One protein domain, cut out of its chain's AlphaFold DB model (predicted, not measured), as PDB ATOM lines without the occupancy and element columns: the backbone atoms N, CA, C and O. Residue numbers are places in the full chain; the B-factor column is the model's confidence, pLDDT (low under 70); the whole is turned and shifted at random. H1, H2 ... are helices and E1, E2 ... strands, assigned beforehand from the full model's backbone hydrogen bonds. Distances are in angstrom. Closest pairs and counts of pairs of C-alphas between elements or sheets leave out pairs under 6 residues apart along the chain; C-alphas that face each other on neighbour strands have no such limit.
ATOM      1  N   GLY A  43     -13.839  -7.898 -47.065       90.25
ATOM      2  CA  GLY A  43     -15.043  -7.205 -46.594       90.25
ATOM      3  C   GLY A  43     -14.949  -6.858 -45.112       90.25
ATOM      4  O   GLY A  43     -14.914  -5.681 -44.780       90.25
ATOM      5  N   ASP A  44     -14.811  -7.875 -44.262       90.25
ATOM      6  CA  ASP A  44     -14.670  -7.766 -42.806       90.25
ATOM      7  C   ASP A  44     -13.550  -6.774 -42.435       90.25
ATOM      8  O   ASP A  44     -13.775  -5.825 -41.690       90.25
ATOM      9  N   LEU A  45     -12.369  -6.896 -43.060       90.31
ATOM     10  CA  LEU A  45     -11.250  -5.962 -42.855       90.31
ATOM     11  C   LEU A  45     -11.594  -4.509 -43.243       90.31
ATOM     12  O   LEU A  45     -11.166  -3.570 -42.570       90.31
ATOM     13  N   LEU A  46     -12.347  -4.298 -44.328       92.12
ATOM     14  CA  LEU A  46     -12.814  -2.968 -44.735       92.12
ATOM     15  C   LEU A  46     -13.950  -2.438 -43.851       92.12
ATOM     16  O   LEU A  46     -14.137  -1.222 -43.802       92.12
ATOM     17  N   GLU A  47     -14.696  -3.300 -43.163       90.12
ATOM     18  CA  GLU A  47     -15.727  -2.924 -42.193       90.12
ATOM     19  C   GLU A  47     -15.079  -2.494 -40.867       90.12
ATOM     20  O   GLU A  47     -15.261  -1.341 -40.468       90.12
ATOM     21  N   ASP A  48     -14.215  -3.343 -40.298       89.31
ATOM     22  CA  ASP A  48     -13.495  -3.155 -39.024       89.31
ATOM     23  C   ASP A  48     -12.483  -1.986 -39.024       89.31
ATOM     24  O   ASP A  48     -12.077  -1.508 -37.963       89.31
ATOM     25  N   SER A  49     -12.041  -1.514 -40.194       92.19
ATOM     26  CA  SER A  49     -11.097  -0.386 -40.309       92.19
ATOM     27  C   SER A  49     -11.795   0.968 -40.158       92.19
ATOM     28  O   SER A  49     -12.584   1.340 -41.027       92.19
ATOM     29  N   ASP A  50     -11.460   1.769 -39.145       90.50
ATOM     30  CA  ASP A  50     -11.937   3.163 -39.031       90.50
ATOM     31  C   ASP A  50     -11.450   4.026 -40.208       90.50
ATOM     32  O   ASP A  50     -12.193   4.850 -40.752       90.50
ATOM     33  N   TYR A  51     -10.194   3.817 -40.616       93.50
ATOM     34  CA  TYR A  51      -9.527   4.564 -41.679       93.50
ATOM     35  C   TYR A  51      -8.812   3.617 -42.640       93.50
ATOM     36  O   TYR A  51      -8.114   2.701 -42.210       93.50
ATOM     37  N   VAL A  52      -8.923   3.875 -43.941       95.62
ATOM     38  CA  VAL A  52      -8.144   3.192 -44.980       95.62
ATOM     39  C   VAL A  52      -7.594   4.245 -45.931       95.62
ATOM     40  O   VAL A  52      -8.357   5.080 -46.410       95.62
ATOM     41  N   PHE A  53      -6.291   4.246 -46.201       96.06
ATOM     42  CA  PHE A  53      -5.649   5.273 -47.033       96.06
ATOM     43  C   PHE A  53      -4.369   4.762 -47.700       96.06
ATOM     44  O   PHE A  53      -3.705   3.848 -47.210       96.06
ATOM     45  N   VAL A  54      -4.002   5.380 -48.821       96.00
ATOM     46  CA  VAL A  54      -2.727   5.164 -49.508       96.00
ATOM     47  C   VAL A  54      -1.696   6.142 -48.959       96.00
ATOM     48  O   VAL A  54      -1.908   7.356 -48.965       96.00
ATOM     49  N   ALA A  55      -0.551   5.623 -48.534       95.25
ATOM     50  CA  ALA A  55       0.637   6.394 -48.205       95.25
ATOM     51  C   ALA A  55       1.783   6.066 -49.171       95.25
ATOM     52  O   ALA A  55       1.808   5.003 -49.793       95.25
ATOM     53  N   ARG A  56       2.760   6.966 -49.282       92.75
ATOM     54  CA  ARG A  56       4.056   6.677 -49.909       92.75
ATOM     55  C   ARG A  56       5.144   6.634 -48.857       92.75
ATOM     56  O   ARG A  56       5.186   7.477 -47.964       92.75
ATOM     57  N   THR A  57       6.048   5.678 -49.009       90.56
ATOM     58  CA  THR A  57       7.285   5.606 -48.231       90.56
ATOM     59  C   THR A  57       8.161   6.817 -48.571       90.56
ATOM     60  O   THR A  57       8.576   6.978 -49.716       90.56
ATOM     61  N   GLU A  58       8.440   7.689 -47.604       86.62
ATOM     62  CA  GLU A  58       9.331   8.845 -47.781       86.62
ATOM     63  C   GLU A  58      10.794   8.437 -47.612       86.62
ATOM     64  O   GLU A  58      11.648   8.759 -48.435       86.62
ATOM     65  N   SER A  59      11.080   7.724 -46.522       81.94
ATOM     66  CA  SER A  59      12.426   7.320 -46.135       81.94
ATOM     67  C   SER A  59      12.396   6.047 -45.294       81.94
ATOM     68  O   SER A  59      11.427   5.769 -44.583       81.94
ATOM     69  N   VAL A  60      13.479   5.279 -45.392       79.25
ATOM     70  CA  VAL A  60      13.722   4.051 -44.633       79.25
ATOM     71  C   VAL A  60      15.180   4.103 -44.188       79.25
ATOM     72  O   VAL A  60      16.082   4.061 -45.021       79.25
ATOM     73  N   SER A  61      15.427   4.275 -42.889       70.69
ATOM     74  CA  SER A  61      16.781   4.398 -42.338       70.69
ATOM     75  C   SER A  61      17.223   3.073 -41.728       70.69
ATOM     76  O   SER A  61      16.661   2.647 -40.719       70.69
ATOM     77  N   GLY A  62      18.242   2.445 -42.323       56.19
ATOM     78  CA  GLY A  62      18.843   1.213 -41.801       56.19
ATOM     79  C   GLY A  62      19.532   1.420 -40.450       56.19
ATOM     80  O   GLY A  62      19.295   0.658 -39.523       56.19
ATOM     81  N   GLU A  63      20.312   2.496 -40.300       50.09
ATOM     82  CA  GLU A  63      21.029   2.810 -39.050       50.09
ATOM     83  C   GLU A  63      20.100   3.141 -37.872       50.09
ATOM     84  O   GLU A  63      20.457   2.913 -36.720       50.09
ATOM     85  N   LYS A  64      18.918   3.712 -38.146       51.94
ATOM     86  CA  LYS A  64      17.974   4.177 -37.114       51.94
ATOM     87  C   LYS A  64      16.716   3.315 -36.999       51.94
ATOM     88  O   LYS A  64      15.830   3.666 -36.224       51.94
ATOM     89  N   SER A  65      16.628   2.223 -37.763       77.06
ATOM     90  CA  SER A  65      15.492   1.289 -37.795       77.06
ATOM     91  C   SER A  65      14.133   2.000 -37.807       77.06
ATOM     92  O   SER A  65      13.276   1.759 -36.958       77.06
ATOM     93  N   LEU A  66      13.945   2.920 -38.757       85.06
ATOM     94  CA  LEU A  66      12.762   3.782 -38.847       85.06
ATOM     95  C   LEU A  66      12.299   3.907 -40.300       85.06
ATOM     96  O   LEU A  66      13.105   4.220 -41.177       85.06
ATOM     97  N   ALA A  67      10.998   3.730 -40.535       89.94
ATOM     98  CA  ALA A  67      10.344   4.050 -41.802       89.94
ATOM     99  C   ALA A  67       9.345   5.203 -41.620       89.94
ATOM    100  O   ALA A  67       8.625   5.264 -40.621       89.94
ATOM    101  N   ALA A  68       9.293   6.114 -42.591       90.75
ATOM    102  CA  ALA A  68       8.320   7.201 -42.643       90.75
ATOM    103  C   ALA A  68       7.410   7.034 -43.866       90.75
ATOM    104  O   ALA A  68       7.902   6.883 -44.985       90.75
ATOM    105  N   PHE A  69       6.095   7.083 -43.654       93.88
ATOM    106  CA  PHE A  69       5.081   6.981 -44.702       93.88
ATOM    107  C   PHE A  69       4.151   8.194 -44.642       93.88
ATOM    108  O   PHE A  69       3.479   8.383 -43.629       93.88
ATOM    109  N   SER A  70       4.073   8.999 -45.702       92.50
ATOM    110  CA  SER A  70       3.143  10.140 -45.765       92.50
ATOM    111  C   SER A  70       1.890   9.798 -46.561       92.50
ATOM    112  O   SER A  70       1.975   9.209 -47.641       92.50
ATOM    113  N   ALA A  71       0.725  10.147 -46.014       91.88
ATOM    114  CA  ALA A  71      -0.580   9.868 -46.603       91.88
ATOM    115  C   ALA A  71      -0.827  10.739 -47.848       91.88
ATOM    116  O   ALA A  71      -0.607  11.951 -47.823       91.88
ATOM    117  N   VAL A  72      -1.298  10.110 -48.927       91.31
ATOM    118  CA  VAL A  72      -1.510  10.728 -50.248       91.31
ATOM    119  C   VAL A  72      -2.986  10.707 -50.658       91.31
ATOM    120  O   VAL A  72      -3.452  11.668 -51.265       91.31
ATOM    121  N   GLU A  73      -3.733   9.655 -50.312       93.38
ATOM    122  CA  GLU A  73      -5.146   9.487 -50.691       93.38
ATOM    123  C   GLU A  73      -5.932   8.754 -49.594       93.38
ATOM    124  O   GLU A  73      -5.581   7.632 -49.238       93.38
ATOM    125  N   ASP A  74      -7.013   9.352 -49.088       94.25
ATOM    126  CA  ASP A  74      -7.980   8.678 -48.211       94.25
ATOM    127  C   ASP A  74      -8.945   7.801 -49.040       94.25
ATOM    128  O   ASP A  74      -9.541   8.280 -50.004       94.25
ATOM    129  N   LEU A  75      -9.126   6.532 -48.650       91.62
ATOM    130  CA  LEU A  75     -10.023   5.554 -49.297       91.62
ATOM    131  C   LEU A  75     -11.265   5.213 -48.450       91.62
ATOM    132  O   LEU A  75     -12.329   4.948 -49.005       91.62
ATOM    133  N   LYS A  76     -11.146   5.222 -47.115       91.19
ATOM    134  CA  LYS A  76     -12.248   5.139 -46.138       91.19
ATOM    135  C   LYS A  76     -11.915   6.055 -44.957       91.19
ATOM    136  O   LYS A  76     -10.800   6.007 -44.441       91.19
ATOM    137  N   GLY A  77     -12.877   6.865 -44.515       88.38
ATOM    138  CA  GLY A  77     -12.646   7.885 -43.487       88.38
ATOM    139  C   GLY A  77     -11.752   9.035 -43.980       88.38
ATOM    140  O   GLY A  77     -11.517   9.181 -45.175       88.38
ATOM    141  N   ARG A  78     -11.273   9.875 -43.056       86.31
ATOM    142  CA  ARG A  78     -10.203  10.859 -43.303       86.31
ATOM    143  C   ARG A  78      -9.111  10.653 -42.270       86.31
ATOM    144  O   ARG A  78      -9.377  10.859 -41.085       86.31
ATOM    145  N   THR A  79      -7.921  10.233 -42.685       84.19
ATOM    146  CA  THR A  79      -6.858   9.880 -41.742       84.19
ATOM    147  C   THR A  79      -6.419  11.093 -40.908       84.19
ATOM    148  O   THR A  79      -6.143  12.162 -41.462       84.19
ATOM    149  N   PRO A  80      -6.311  10.970 -39.571       83.50
ATOM    150  CA  PRO A  80      -5.726  12.022 -38.743       83.50
ATOM    151  C   PRO A  80      -4.191  12.082 -38.879       83.50
ATOM    152  O   PRO A  80      -3.564  13.017 -38.382       83.50
ATOM    153  N   PHE A  81      -3.565  11.110 -39.556       85.62
ATOM    154  CA  PHE A  81      -2.112  10.984 -39.663       85.62
ATOM    155  C   PHE A  81      -1.597  11.449 -41.030       85.62
ATOM    156  O   PHE A  81      -1.689  10.727 -42.019       85.62
ATOM    157  N   ARG A  82      -0.983  12.639 -41.084       85.38
ATOM    158  CA  ARG A  82      -0.286  13.110 -42.298       85.38
ATOM    159  C   ARG A  82       0.964  12.290 -42.616       85.38
ATOM    160  O   ARG A  82       1.182  11.970 -43.779       85.38
ATOM    161  N   THR A  83       1.724  11.903 -41.590       87.50
ATOM    162  CA  THR A  83       2.913  11.049 -41.715       87.50
ATOM    163  C   THR A  83       2.952  10.041 -40.571       87.50
ATOM    164  O   THR A  83       2.886  10.424 -39.403       87.50
ATOM    165  N   LEU A  84       3.100   8.757 -40.895       89.75
ATOM    166  CA  LEU A  84       3.315   7.675 -39.937       89.75
ATOM    167  C   LEU A  84       4.809   7.370 -39.862       89.75
ATOM    168  O   LEU A  84       5.414   6.941 -40.841       89.75
ATOM    169  N   ARG A  85       5.406   7.596 -38.690       90.25
ATOM    170  CA  ARG A  85       6.798   7.232 -38.394       90.25
ATOM    171  C   ARG A  85       6.790   5.922 -37.618       90.25
ATOM    172  O   ARG A  85       6.514   5.925 -36.422       90.25
ATOM    173  N   VAL A  86       7.026   4.823 -38.327       92.00
ATOM    174  CA  VAL A  86       6.972   3.456 -37.803       92.00
ATOM    175  C   VAL A  86       8.380   3.012 -37.427       92.00
ATOM    176  O   VAL A  86       9.254   2.869 -38.284       92.00
ATOM    177  N   GLN A  87       8.594   2.786 -36.136       89.31
ATOM    178  CA  GLN A  87       9.834   2.240 -35.610       89.31
ATOM    179  C   GLN A  87       9.891   0.731 -35.886       89.31
ATOM    180  O   GLN A  87       8.986  -0.023 -35.526       89.31
ATOM    181  N   LEU A  88      10.967   0.291 -36.534       84.56
ATOM    182  CA  LEU A  88      11.217  -1.083 -36.977       84.56
ATOM    183  C   LEU A  88      12.032  -1.877 -35.936       84.56
ATOM    184  O   LEU A  88      12.832  -2.740 -36.281       84.56
ATOM    185  N   THR A  89      11.858  -1.568 -34.648       66.69
ATOM    186  CA  THR A  89      12.509  -2.266 -33.526       66.69
ATOM    187  C   THR A  89      11.455  -2.818 -32.575       66.69
ATOM    188  O   THR A  89      10.555  -2.079 -32.177       66.69
ATOM    189  N   GLY A  90      11.600  -4.074 -32.153       58.78
ATOM    190  CA  GLY A  90      10.624  -4.771 -31.299       58.78
ATOM    191  C   GLY A  90       9.993  -6.001 -31.957       58.78
ATOM    192  O   GLY A  90       9.341  -6.786 -31.272       58.78
ATOM    193  N   ASP A  91      10.249  -6.191 -33.251       62.38
ATOM    194  CA  ASP A  91      10.003  -7.422 -34.000       62.38
ATOM    195  C   ASP A  91      10.697  -8.624 -33.341       62.38
ATOM    196  O   ASP A  91      11.926  -8.693 -33.266       62.38
ATOM    197  N   LYS A  92       9.891  -9.569 -32.850       54.47
ATOM    198  CA  LYS A  92      10.364 -10.808 -32.212       54.47
ATOM    199  C   LYS A  92      10.541 -11.962 -33.199       54.47
ATOM    200  O   LYS A  92      11.150 -12.965 -32.837       54.47
ATOM    201  N   GLU A  93      10.017 -11.832 -34.413       55.81
ATOM    202  CA  GLU A  93       9.979 -12.894 -35.426       55.81
ATOM    203  C   GLU A  93      11.051 -12.721 -36.510       55.81
ATOM    204  O   GLU A  93      11.314 -13.651 -37.266       55.81
ATOM    205  N   LYS A  94      11.730 -11.565 -36.531       72.06
ATOM    206  CA  LYS A  94      12.765 -11.176 -37.508       72.06
ATOM    207  C   LYS A  94      12.198 -10.985 -38.924       72.06
ATOM    208  O   LYS A  94      12.875 -11.228 -39.921       72.06
ATOM    209  N   HIS A  95      10.963 -10.497 -39.008       84.19
ATOM    210  CA  HIS A  95      10.276 -10.119 -40.239       84.19
ATOM    211  C   HIS A  95      10.690  -8.744 -40.814       84.19
ATOM    212  O   HIS A  95      10.461  -8.498 -42.000       84.19
ATOM    213  N   VAL A  96      11.359  -7.864 -40.055       83.88
ATOM    214  CA  VAL A  96      11.819  -6.540 -40.532       83.88
ATOM    215  C   VAL A  96      12.671  -6.612 -41.815       83.88
ATOM    216  O   VAL A  96      12.341  -5.890 -42.756       83.88
ATOM    217  N   PRO A  97      13.690  -7.488 -41.957       84.81
ATOM    218  CA  PRO A  97      14.427  -7.645 -43.216       84.81
ATOM    219  C   PRO A  97      13.542  -8.031 -44.412       84.81
ATOM    220  O   PRO A  97      13.800  -7.597 -45.534       84.81
ATOM    221  N   HIS A  98      12.473  -8.802 -44.190       86.50
ATOM    222  CA  HIS A  98      11.539  -9.184 -45.252       86.50
ATOM    223  C   HIS A  98      10.694  -7.992 -45.718       86.50
ATOM    224  O   HIS A  98      10.486  -7.847 -46.925       86.50
ATOM    225  N   LEU A  99      10.273  -7.112 -44.797       88.50
ATOM    226  CA  LEU A  99       9.613  -5.848 -45.138       88.50
ATOM    227  C   LEU A  99      10.573  -4.867 -45.825       88.50
ATOM    228  O   LEU A  99      10.205  -4.268 -46.829       88.50
ATOM    229  N   LEU A 100      11.807  -4.718 -45.331       88.06
ATOM    230  CA  LEU A 100      12.795  -3.762 -45.859       88.06
ATOM    231  C   LEU A 100      13.158  -4.000 -47.333       88.06
ATOM    232  O   LEU A 100      13.455  -3.052 -48.047       88.06
ATOM    233  N   LYS A 101      13.078  -5.241 -47.820       88.69
ATOM    234  CA  LYS A 101      13.233  -5.566 -49.251       88.69
ATOM    235  C   LYS A 101      12.010  -5.219 -50.123       88.69
ATOM    236  O   LYS A 101      12.008  -5.486 -51.325       88.69
ATOM    237  N   ARG A 102      10.934  -4.724 -49.509       91.00
ATOM    238  CA  ARG A 102       9.593  -4.550 -50.095       91.00
ATOM    239  C   ARG A 102       9.014  -3.149 -49.870       91.00
ATOM    240  O   ARG A 102       8.031  -2.798 -50.509       91.00
ATOM    241  N   ILE A 103       9.665  -2.325 -49.045       89.38
ATOM    242  CA  ILE A 103       9.458  -0.873 -48.970       89.38
ATOM    243  C   ILE A 103      10.740  -0.140 -49.377       89.38
ATOM    244  O   ILE A 103      11.835  -0.472 -48.936       89.38
ATOM    245  N   ALA A 104      10.602   0.888 -50.206       87.19
ATOM    246  CA  ALA A 104      11.674   1.798 -50.605       87.19
ATOM    247  C   ALA A 104      11.067   3.187 -50.872       87.19
ATOM    248  O   ALA A 104       9.847   3.278 -51.028       87.19
ATOM    249  N   PRO A 105      11.854   4.277 -50.934       87.94
ATOM    250  CA  PRO A 105      11.320   5.607 -51.226       87.94
ATOM    251  C   PRO A 105      10.402   5.630 -52.461       87.94
ATOM    252  O   PRO A 105      10.691   5.000 -53.474       87.94
ATOM    253  N   GLN A 106       9.287   6.357 -52.359       85.94
ATOM    254  CA  GLN A 106       8.165   6.426 -53.312       85.94
ATOM    255  C   GLN A 106       7.297   5.161 -53.474       85.94
ATOM    256  O   GLN A 106       6.232   5.268 -54.085       85.94
ATOM    257  N   VAL A 107       7.656   4.005 -52.899       90.38
ATOM    258  CA  VAL A 107       6.812   2.792 -52.956       90.38
ATOM    259  C   VAL A 107       5.500   3.021 -52.186       90.38
ATOM    260  O   VAL A 107       5.551   3.496 -51.038       90.38
ATOM    261  N   PRO A 108       4.331   2.719 -52.792       94.31
ATOM    262  CA  PRO A 108       3.032   2.887 -52.155       94.31
ATOM    263  C   PRO A 108       2.754   1.788 -51.122       94.31
ATOM    264  O   PRO A 108       3.135   0.629 -51.291       94.31
ATOM    265  N   VAL A 109       2.029   2.162 -50.072       96.44
ATOM    266  CA  VAL A 109       1.517   1.263 -49.035       96.44
ATOM    267  C   VAL A 109       0.064   1.638 -48.755       96.44
ATOM    268  O   VAL A 109      -0.228   2.813 -48.531       96.44
ATOM    269  N   VAL A 110      -0.849   0.668 -48.750       97.38
ATOM    270  CA  VAL A 110      -2.216   0.875 -48.240       97.38
ATOM    271  C   VAL A 110      -2.215   0.573 -46.748       97.38
ATOM    272  O   VAL A 110      -1.814  -0.519 -46.352       97.38
ATOM    273  N   PHE A 111      -2.660   1.518 -45.926       97.19
ATOM    274  CA  PHE A 111      -2.859   1.313 -44.494       97.19
ATOM    275  C   PHE A 111      -4.341   1.188 -44.160       97.19
ATOM    276  O   PHE A 111      -5.166   1.937 -44.678       97.19
ATOM    277  N   PHE A 112      -4.635   0.263 -43.256       96.38
ATOM    278  CA  PHE A 112      -5.922  -0.020 -42.635       96.38
ATOM    279  C   PHE A 112      -5.735   0.214 -41.132       96.38
ATOM    280  O   PHE A 112      -4.917  -0.478 -40.527       96.38
ATOM    281  N   LEU A 113      -6.400   1.203 -40.533       93.94
ATOM    282  CA  LEU A 113      -6.242   1.551 -39.116       93.94
ATOM    283  C   LEU A 113      -7.570   1.447 -38.364       93.94
ATOM    284  O   LEU A 113      -8.576   1.998 -38.812       93.94
ATOM    285  N   THR A 114      -7.520   0.853 -37.172       92.25
ATOM    286  CA  THR A 114      -8.636   0.761 -36.219       92.25
ATOM    287  C   THR A 114      -8.178   1.242 -34.845       92.25
ATOM    288  O   THR A 114      -7.057   0.957 -34.405       92.25
ATOM    289  N   ARG A 115      -9.034   1.970 -34.133       84.44
ATOM    290  CA  ARG A 115      -8.773   2.454 -32.779       84.44
ATOM    291  C   ARG A 115      -9.395   1.524 -31.739       84.44
ATOM    292  O   ARG A 115     -10.607   1.363 -31.681       84.44
ATOM    293  N   VAL A 116      -8.562   0.984 -30.850       81.12
ATOM    294  CA  VAL A 116      -8.989   0.104 -29.753       81.12
ATOM    295  C   VAL A 116      -8.578   0.745 -28.426       81.12
ATOM    296  O   VAL A 116      -7.396   0.827 -28.087       81.12
ATOM    297  N   ASP A 117      -9.564   1.262 -27.691       79.69
ATOM    298  CA  ASP A 117      -9.403   2.051 -26.461       79.69
ATOM    299  C   ASP A 117      -8.382   3.209 -26.585       79.69
ATOM    300  O   ASP A 117      -8.663   4.282 -27.135       79.69
ATOM    301  N   LYS A 118      -7.180   2.999 -26.030       75.88
ATOM    302  CA  LYS A 118      -6.058   3.954 -25.963       75.88
ATOM    303  C   LYS A 118      -4.916   3.602 -26.926       75.88
ATOM    304  O   LYS A 118      -3.834   4.184 -26.837       75.88
ATOM    305  N   GLN A 119      -5.132   2.632 -27.811       83.94
ATOM    306  CA  GLN A 119      -4.161   2.158 -28.790       83.94
ATOM    307  C   GLN A 119      -4.759   2.188 -30.200       83.94
ATOM    308  O   GLN A 119      -5.973   2.240 -30.396       83.94
ATOM    309  N   TRP A 120      -3.872   2.161 -31.184       89.44
ATOM    310  CA  TRP A 120      -4.198   2.002 -32.589       89.44
ATOM    311  C   TRP A 120      -3.635   0.674 -33.073       89.44
ATOM    312  O   TRP A 120      -2.444   0.411 -32.893       89.44
ATOM    313  N   LEU A 121      -4.475  -0.134 -33.708       90.94
ATOM    314  CA  LEU A 121      -4.046  -1.278 -34.497       90.94
ATOM    315  C   LEU A 121      -3.982  -0.842 -35.962       90.94
ATOM    316  O   LEU A 121      -4.848  -0.100 -36.428       90.94
ATOM    317  N   GLY A 122      -2.952  -1.274 -36.681       91.69
ATOM    318  CA  GLY A 122      -2.813  -0.994 -38.100       91.69
ATOM    319  C   GLY A 122      -2.309  -2.196 -38.883       91.69
ATOM    320  O   GLY A 122      -1.395  -2.892 -38.444       91.69
ATOM    321  N   LEU A 123      -2.867  -2.399 -40.071       95.50
ATOM    322  CA  LEU A 123      -2.343  -3.304 -41.088       95.50
ATOM    323  C   LEU A 123      -1.859  -2.478 -42.282       95.50
ATOM    324  O   LEU A 123      -2.549  -1.574 -42.748       95.50
ATOM    325  N   GLY A 124      -0.656  -2.771 -42.762       95.62
ATOM    326  CA  GLY A 124      -0.074  -2.214 -43.976       95.62
ATOM    327  C   GLY A 124      -0.012  -3.264 -45.082       95.62
ATOM    328  O   GLY A 124       0.264  -4.436 -44.816       95.62
ATOM    329  N   TYR A 125      -0.241  -2.841 -46.323       96.81
ATOM    330  CA  TYR A 125      -0.132  -3.674 -47.515       96.81
ATOM    331  C   TYR A 125       0.740  -3.027 -48.587       96.81
ATOM    332  O   TYR A 125       0.503  -1.881 -48.972       96.81
ATOM    333  N   THR A 126       1.698  -3.782 -49.123       94.94
ATOM    334  CA  THR A 126       2.446  -3.406 -50.329       94.94
ATOM    335  C   THR A 126       2.823  -4.649 -51.137       94.94
ATOM    336  O   THR A 126       3.293  -5.640 -50.576       94.94
ATOM    337  N   GLU A 127       2.542  -4.628 -52.443       92.88
ATOM    338  CA  GLU A 127       2.873  -5.665 -53.438       92.88
ATOM    339  C   GLU A 127       2.748  -7.113 -52.925       92.88
ATOM    340  O   GLU A 127       3.729  -7.842 -52.827       92.88
ATOM    341  N   GLY A 128       1.550  -7.558 -52.535       89.19
ATOM    342  CA  GLY A 128       1.331  -8.930 -52.048       89.19
ATOM    343  C   GLY A 128       1.804  -9.213 -50.616       89.19
ATOM    344  O   GLY A 128       1.777 -10.372 -50.196       89.19
ATOM    345  N   THR A 129       2.252  -8.196 -49.874       94.88
ATOM    346  CA  THR A 129       2.829  -8.321 -48.526       94.88
ATOM    347  C   THR A 129       1.989  -7.578 -47.503       94.88
ATOM    348  O   THR A 129       1.875  -6.355 -47.566       94.88
ATOM    349  N   TRP A 130       1.463  -8.316 -46.530       95.50
ATOM    350  CA  TRP A 130       0.775  -7.766 -45.368       95.50
ATOM    351  C   TRP A 130       1.725  -7.656 -44.174       95.50
ATOM    352  O   TRP A 130       2.568  -8.529 -43.948       95.50
ATOM    353  N   PHE A 131       1.582  -6.598 -43.384       94.00
ATOM    354  CA  PHE A 131       2.312  -6.413 -42.133       94.00
ATOM    355  C   PHE A 131       1.494  -5.644 -41.103       94.00
ATOM    356  O   PHE A 131       0.573  -4.916 -41.461       94.00
ATOM    357  N   GLN A 132       1.844  -5.790 -39.829       94.00
ATOM    358  CA  GLN A 132       1.111  -5.189 -38.721       94.00
ATOM    359  C   GLN A 132       1.957  -4.125 -38.002       94.00
ATOM    360  O   GLN A 132       3.164  -4.279 -37.790       94.00
ATOM    361  N   ILE A 133       1.299  -3.027 -37.625       93.06
ATOM    362  CA  ILE A 133       1.840  -1.934 -36.817       93.06
ATOM    363  C   ILE A 133       0.917  -1.655 -35.623       93.06
ATOM    364  O   ILE A 133      -0.302  -1.795 -35.719       93.06
ATOM    365  N   ILE A 134       1.484  -1.227 -34.497       91.94
ATOM    366  CA  ILE A 134       0.726  -0.798 -33.313       91.94
ATOM    367  C   ILE A 134       1.155   0.614 -32.918       91.94
ATOM    368  O   ILE A 134       2.338   0.886 -32.701       91.94
ATOM    369  N   GLY A 135       0.178   1.514 -32.811       88.88
ATOM    370  CA  GLY A 135       0.347   2.887 -32.351       88.88
ATOM    371  C   GLY A 135      -0.040   3.030 -30.882       88.88
ATOM    372  O   GLY A 135      -1.197   2.829 -30.517       88.88
ATOM    373  N   LYS A 136       0.906   3.419 -30.022       81.56
ATOM    374  CA  LYS A 136       0.624   3.726 -28.609       81.56
ATOM    375  C   LYS A 136       0.514   5.238 -28.411       81.56
ATOM    376  O   LYS A 136       1.422   5.975 -28.795       81.56
ATOM    377  N   SER A 137      -0.582   5.695 -27.800       72.56
ATOM    378  CA  SER A 137      -0.757   7.104 -27.418       72.56
ATOM    379  C   SER A 137      -0.188   7.326 -26.016       72.56
ATOM    380  O   SER A 137      -0.790   6.909 -25.027       72.56
ATOM    381  N   ALA A 138       0.975   7.974 -25.934       52.12
ATOM    382  CA  ALA A 138       1.530   8.477 -24.671       52.12
ATOM    383  C   ALA A 138       1.120   9.939 -24.404       52.12
ATOM    384  O   ALA A 138       1.110  10.387 -23.260       52.12
ATOM    385  N   SER A 139       0.766  10.672 -25.461       57.44
ATOM    386  CA  SER A 139       0.271  12.051 -25.446       57.44
ATOM    387  C   SER A 139      -0.589  12.288 -26.703       57.44
ATOM    388  O   SER A 139      -1.152  11.335 -27.254       57.44
ATOM    389  N   GLU A 140      -0.670  13.536 -27.176       58.31
ATOM    390  CA  GLU A 140      -1.247  13.912 -28.478       58.31
ATOM    391  C   GLU A 140      -0.510  13.285 -29.679       58.31
ATOM    392  O   GLU A 140      -1.059  13.244 -30.779       58.31
ATOM    393  N   THR A 141       0.713  12.769 -29.494       69.75
ATOM    394  CA  THR A 141       1.447  12.042 -30.540       69.75
ATOM    395  C   THR A 141       1.387  10.524 -30.340       69.75
ATOM    396  O   THR A 141       1.510  10.000 -29.229       69.75
ATOM    397  N   VAL A 142       1.189   9.804 -31.449       85.00
ATOM    398  CA  VAL A 142       1.115   8.335 -31.487       85.00
ATOM    399  C   VAL A 142       2.463   7.769 -31.926       85.00
ATOM    400  O   VAL A 142       2.950   8.087 -33.012       85.00
ATOM    401  N   GLN A 143       3.056   6.910 -31.096       85.19
ATOM    402  CA  GLN A 143       4.305   6.214 -31.410       85.19
ATOM    403  C   GLN A 143       4.006   4.858 -32.055       85.19
ATOM    404  O   GLN A 143       3.515   3.937 -31.393       85.19
ATOM    405  N   TRP A 144       4.302   4.739 -33.349       90.88
ATOM    406  CA  TRP A 144       4.042   3.540 -34.141       90.88
ATOM    407  C   TRP A 144       5.231   2.587 -34.132       90.88
ATOM    408  O   TRP A 144       6.364   2.991 -34.381       90.88
ATOM    409  N   HIS A 145       4.952   1.310 -33.897       90.56
ATOM    410  CA  HIS A 145       5.933   0.231 -33.892       90.56
ATOM    411  C   HIS A 145       5.483  -0.856 -34.868       90.56
ATOM    412  O   HIS A 145       4.315  -1.241 -34.852       90.56
ATOM    413  N   PHE A 146       6.391  -1.364 -35.698       91.19
ATOM    414  CA  PHE A 146       6.165  -2.597 -36.457       91.19
ATOM    415  C   PHE A 146       6.174  -3.796 -35.499       91.19
ATOM    416  O   PHE A 146       7.020  -3.853 -34.605       91.19
ATOM    417  N   THR A 147       5.254  -4.746 -35.682       88.31
ATOM    418  CA  THR A 147       5.224  -5.986 -34.887       88.31
ATOM    419  C   THR A 147       5.779  -7.172 -35.667       88.31
ATOM    420  O   THR A 147       6.755  -7.773 -35.223       88.31
ATOM    421  N   HIS A 148       5.175  -7.498 -36.811       88.88
ATOM    422  CA  HIS A 148       5.521  -8.647 -37.654       88.88
ATOM    423  C   HIS A 148       4.858  -8.563 -39.046       88.88
ATOM    424  O   HIS A 148       4.056  -7.662 -39.317       88.88
ATOM    425  N   CYS A 149       5.191  -9.504 -39.937       91.12
ATOM    426  CA  CYS A 149       4.523  -9.674 -41.229       91.12
ATOM    427  C   CYS A 149       3.391 -10.707 -41.148       91.12
ATOM    428  O   CYS A 149       3.582 -11.839 -40.714       91.12
ATOM    429  N   GLU A 150       2.222 -10.335 -41.660       89.88
ATOM    430  CA  GLU A 150       0.972 -11.097 -41.566       89.88
ATOM    431  C   GLU A 150       0.856 -12.078 -42.742       89.88
ATOM    432  O   GLU A 150      -0.012 -11.965 -43.610       89.88
ATOM    433  N   ILE A 151       1.785 -13.037 -42.816       89.19
ATOM    434  CA  ILE A 151       1.994 -13.897 -43.998       89.19
ATOM    435  C   ILE A 151       0.745 -14.684 -44.442       89.19
ATOM    436  O   ILE A 151       0.643 -15.062 -45.609       89.19
ATOM    437  N   TYR A 152      -0.222 -14.910 -43.547       87.19
ATOM    438  CA  TYR A 152      -1.480 -15.603 -43.845       87.19
ATOM    439  C   TYR A 152      -2.528 -14.701 -44.521       87.19
ATOM    440  O   TYR A 152      -3.308 -15.202 -45.333       87.19
ATOM    441  N   LEU A 153      -2.503 -13.377 -44.299       90.69
ATOM    442  CA  LEU A 153      -3.409 -12.420 -44.960       90.69
ATOM    443  C   LEU A 153      -3.155 -12.302 -46.474       90.69
ATOM    444  O   LEU A 153      -3.998 -11.799 -47.214       90.69
ATOM    445  N   ARG A 154      -2.066 -12.882 -46.992       89.19
ATOM    446  CA  ARG A 154      -1.896 -13.129 -48.435       89.19
ATOM    447  C   ARG A 154      -3.069 -13.914 -49.051       89.19
ATOM    448  O   ARG A 154      -3.371 -13.750 -50.232       89.19
ATOM    449  N   ARG A 155      -3.770 -14.728 -48.248       91.00
ATOM    450  CA  ARG A 155      -5.023 -15.403 -48.627       91.00
ATOM    451  C   ARG A 155      -6.193 -14.429 -48.798       91.00
ATOM    452  O   ARG A 155      -7.073 -14.703 -49.605       91.00
ATOM    453  N   THR A 156      -6.201 -13.305 -48.082       90.56
ATOM    454  CA  THR A 156      -7.189 -12.222 -48.213       90.56
ATOM    455  C   THR A 156      -7.002 -11.463 -49.524       90.56
ATOM    456  O   THR A 156      -7.963 -11.280 -50.266       90.56
ATOM    457  N   PHE A 157      -5.766 -11.054 -49.840       92.50
ATOM    458  CA  PHE A 157      -5.425 -10.438 -51.127       92.50
ATOM    459  C   PHE A 157      -3.928 -10.579 -51.462       92.50
ATOM    460  O   PHE A 157      -3.079 -10.498 -50.571       92.50
ATOM    461  N   LYS A 158      -3.625 -10.773 -52.757       88.56
ATOM    462  CA  LYS A 158      -2.292 -11.120 -53.301       88.56
ATOM    463  C   LYS A 158      -1.748 -10.146 -54.367       88.56
ATOM    464  O   LYS A 158      -0.549 -10.175 -54.632       88.56
ATOM    465  N   GLY A 159      -2.615  -9.362 -55.013       89.69
ATOM    466  CA  GLY A 159      -2.303  -8.581 -56.221       89.69
ATOM    467  C   GLY A 159      -1.361  -7.390 -56.008       89.69
ATOM    468  O   GLY A 159      -0.859  -7.170 -54.902       89.69
ATOM    469  N   SER A 160      -1.146  -6.579 -57.046       92.62
ATOM    470  CA  SER A 160      -0.359  -5.342 -56.894       92.62
ATOM    471  C   SER A 160      -1.017  -4.351 -55.923       92.62
ATOM    472  O   SER A 160      -2.222  -4.419 -55.649       92.62
ATOM    473  N   THR A 161      -0.252  -3.389 -55.400       93.81
ATOM    474  CA  THR A 161      -0.811  -2.336 -54.528       93.81
ATOM    475  C   THR A 161      -1.851  -1.506 -55.285       93.81
ATOM    476  O   THR A 161      -2.890  -1.157 -54.727       93.81
ATOM    477  N   SER A 162      -1.627  -1.256 -56.580       92.00
ATOM    478  CA  SER A 162      -2.588  -0.604 -57.481       92.00
ATOM    479  C   SER A 162      -3.890  -1.389 -57.655       92.00
ATOM    480  O   SER A 162      -4.962  -0.786 -57.605       92.00
ATOM    481  N   GLU A 163      -3.826  -2.717 -57.805       93.69
ATOM    482  CA  GLU A 163      -5.030  -3.558 -57.873       93.69
ATOM    483  C   GLU A 163      -5.825  -3.509 -56.564       93.69
ATOM    484  O   GLU A 163      -7.049  -3.404 -56.612       93.69
ATOM    485  N   LEU A 164      -5.157  -3.533 -55.400       95.44
ATOM    486  CA  LEU A 164      -5.858  -3.417 -54.117       95.44
ATOM    487  C   LEU A 164      -6.569  -2.063 -53.995       95.44
ATOM    488  O   LEU A 164      -7.743  -2.026 -53.637       95.44
ATOM    489  N   VAL A 165      -5.895  -0.957 -54.335       95.81
ATOM    490  CA  VAL A 165      -6.503   0.386 -54.314       95.81
ATOM    491  C   VAL A 165      -7.717   0.460 -55.241       95.81
ATOM    492  O   VAL A 165      -8.759   0.976 -54.836       95.81
ATOM    493  N   GLN A 166      -7.630  -0.096 -56.454       94.06
ATOM    494  CA  GLN A 166      -8.772  -0.153 -57.368       94.06
ATOM    495  C   GLN A 166      -9.931  -0.978 -56.784       94.06
ATOM    496  O   GLN A 166     -11.056  -0.484 -56.748       94.06
ATOM    497  N   VAL A 167      -9.667  -2.180 -56.259       94.19
ATOM    498  CA  VAL A 167     -10.697  -3.027 -55.629       94.19
ATOM    499  C   VAL A 167     -11.361  -2.315 -54.447       94.19
ATOM    500  O   VAL A 167     -12.580  -2.377 -54.316       94.19
ATOM    501  N   ILE A 168     -10.603  -1.597 -53.611       94.75
ATOM    502  CA  ILE A 168     -11.164  -0.833 -52.487       94.75
ATOM    503  C   ILE A 168     -12.074   0.295 -52.993       94.75
ATOM    504  O   ILE A 168     -13.181   0.442 -52.476       94.75
ATOM    505  N   ARG A 169     -11.676   1.052 -54.027       92.81
ATOM    506  CA  ARG A 169     -12.535   2.092 -54.631       92.81
ATOM    507  C   ARG A 169     -13.818   1.502 -55.236       92.81
ATOM    508  O   ARG A 169     -14.899   2.046 -55.015       92.81
ATOM    509  N   GLU A 170     -13.724   0.385 -55.958       91.31
ATOM    510  CA  GLU A 170     -14.877  -0.326 -56.540       91.31
ATOM    511  C   GLU A 170     -15.837  -0.862 -55.457       91.31
ATOM    512  O   GLU A 170     -17.054  -0.855 -55.650       91.31
ATOM    513  N   VAL A 171     -15.312  -1.275 -54.297       92.06
ATOM    514  CA  VAL A 171     -16.105  -1.703 -53.130       92.06
ATOM    515  C   VAL A 171     -16.767  -0.517 -52.425       92.06
ATOM    516  O   VAL A 171     -17.973  -0.550 -52.194       92.06
ATOM    517  N   GLN A 172     -16.022   0.552 -52.120       86.75
ATOM    518  CA  GLN A 172     -16.554   1.739 -51.428       86.75
ATOM    519  C   GLN A 172     -17.605   2.492 -52.265       86.75
ATOM    520  O   GLN A 172     -18.529   3.085 -51.716       86.75
ATOM    521  N   SER A 173     -17.506   2.431 -53.597       87.12
ATOM    522  CA  SER A 173     -18.517   2.970 -54.524       87.12
ATOM    523  C   SER A 173     -19.682   2.010 -54.818       87.12
ATOM    524  O   SER A 173     -20.561   2.345 -55.609       87.12
ATOM    525  N   GLY A 174     -19.703   0.816 -54.210       86.12
ATOM    526  CA  GLY A 174     -20.754  -0.190 -54.398       86.12
ATOM    527  C   GLY A 174     -20.771  -0.871 -55.774       86.12
ATOM    528  O   GLY A 174     -21.668  -1.667 -56.047       86.12
TER     529      GLY A 174
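This is residues 43 to 174 of the 890 residues of the protein "PQQ_3 domain-containing protein" of Gemmataceae bacterium (UniProt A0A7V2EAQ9). Seven strands ring an axis as a closed barrel, with three helices on its outside. H1 and H3 lie near each other there, while H2 is on another part of the wall, apart from both. E1 and E2 bend strongly as they run in the ring. The printed part has 132 residues, mixed helices and strands, in the order H1 E1 E2 E3 H2 E4 E5 E6 E7 H3; the ring is mixed, antiparallel but for E3 and E7. It is compact, with a radius of gyration of the C-alphas of 13.8 A and spans of 44 by 32 by 25 A.

Along the printed part come H1, residues 43 to 48, E1, 51 to 61, E2, 66 to 76, E3, 83 to 87, H2, 96 to 100, E4, 108 to 116, E5, 119 to 126, E6, 129 to 137, E7, 142 to 149, and H3, 161 to 172. H1 is on the barrel at a height of 9.1 A, only just over E4, with 3 C-alphas falling on it; their closest C-alphas, Asp 48 and Thr 114, are 6.8 A apart. E1 E2 E3 and E4 E5 E6 E7 are meanders, each strand the antiparallel neighbour of the one before. N and O pairs within hydrogen-bond range are N 56 and O 70, 2.9 A, in hairpin E1 and E2; N 69 and O 84, 2.9 A, in hairpin E2 and E3; N 112 and O 123, 2.8 A, in hairpin E4 and E5; N 122 and O 133, 2.9 A, in hairpin E5 and E6; and N 134 and O 145, 2.9 A, in hairpin E6 and E7. E3 and E7 are parallel neighbours, N 87 and O 144 at 2.8 A. E4 and E1 are antiparallel, N 53 and O 111 at 3.0 A. H2 is on the barrel at a height of 6.3 A, over none of its strands. H3 is at a height of 8.9 A, over E1 and E4, and only just along the strands, at 29 degrees to E4 on the local plane. In H1, H2 and H3 every O i to N i+4 pair is within hydrogen-bond range.

H1 begins at C-alpha 43, (-15.043, -7.205, -46.594). E1, 26.3 A long, bends by 67 degrees at residue 54; E2, 26.1 A, bends by 77 degrees at residue 73. E4 measures 25.6 A, E5 23.2 A, E6 26.4 A and E7 20.8 A. H3, 16.6 A, ends at C-alpha 172, (-16.554, 1.739, -51.428).

The farthest C-alphas, Glu 63 and Gly 174, are 44.6 A apart. The printed part has no cut. The link E7 to H3 is long, with 11 residues. Mean pLDDT of the printed part is 86.7; residues 62 to 64, 89 to 93 and 138 to 141 are under 70.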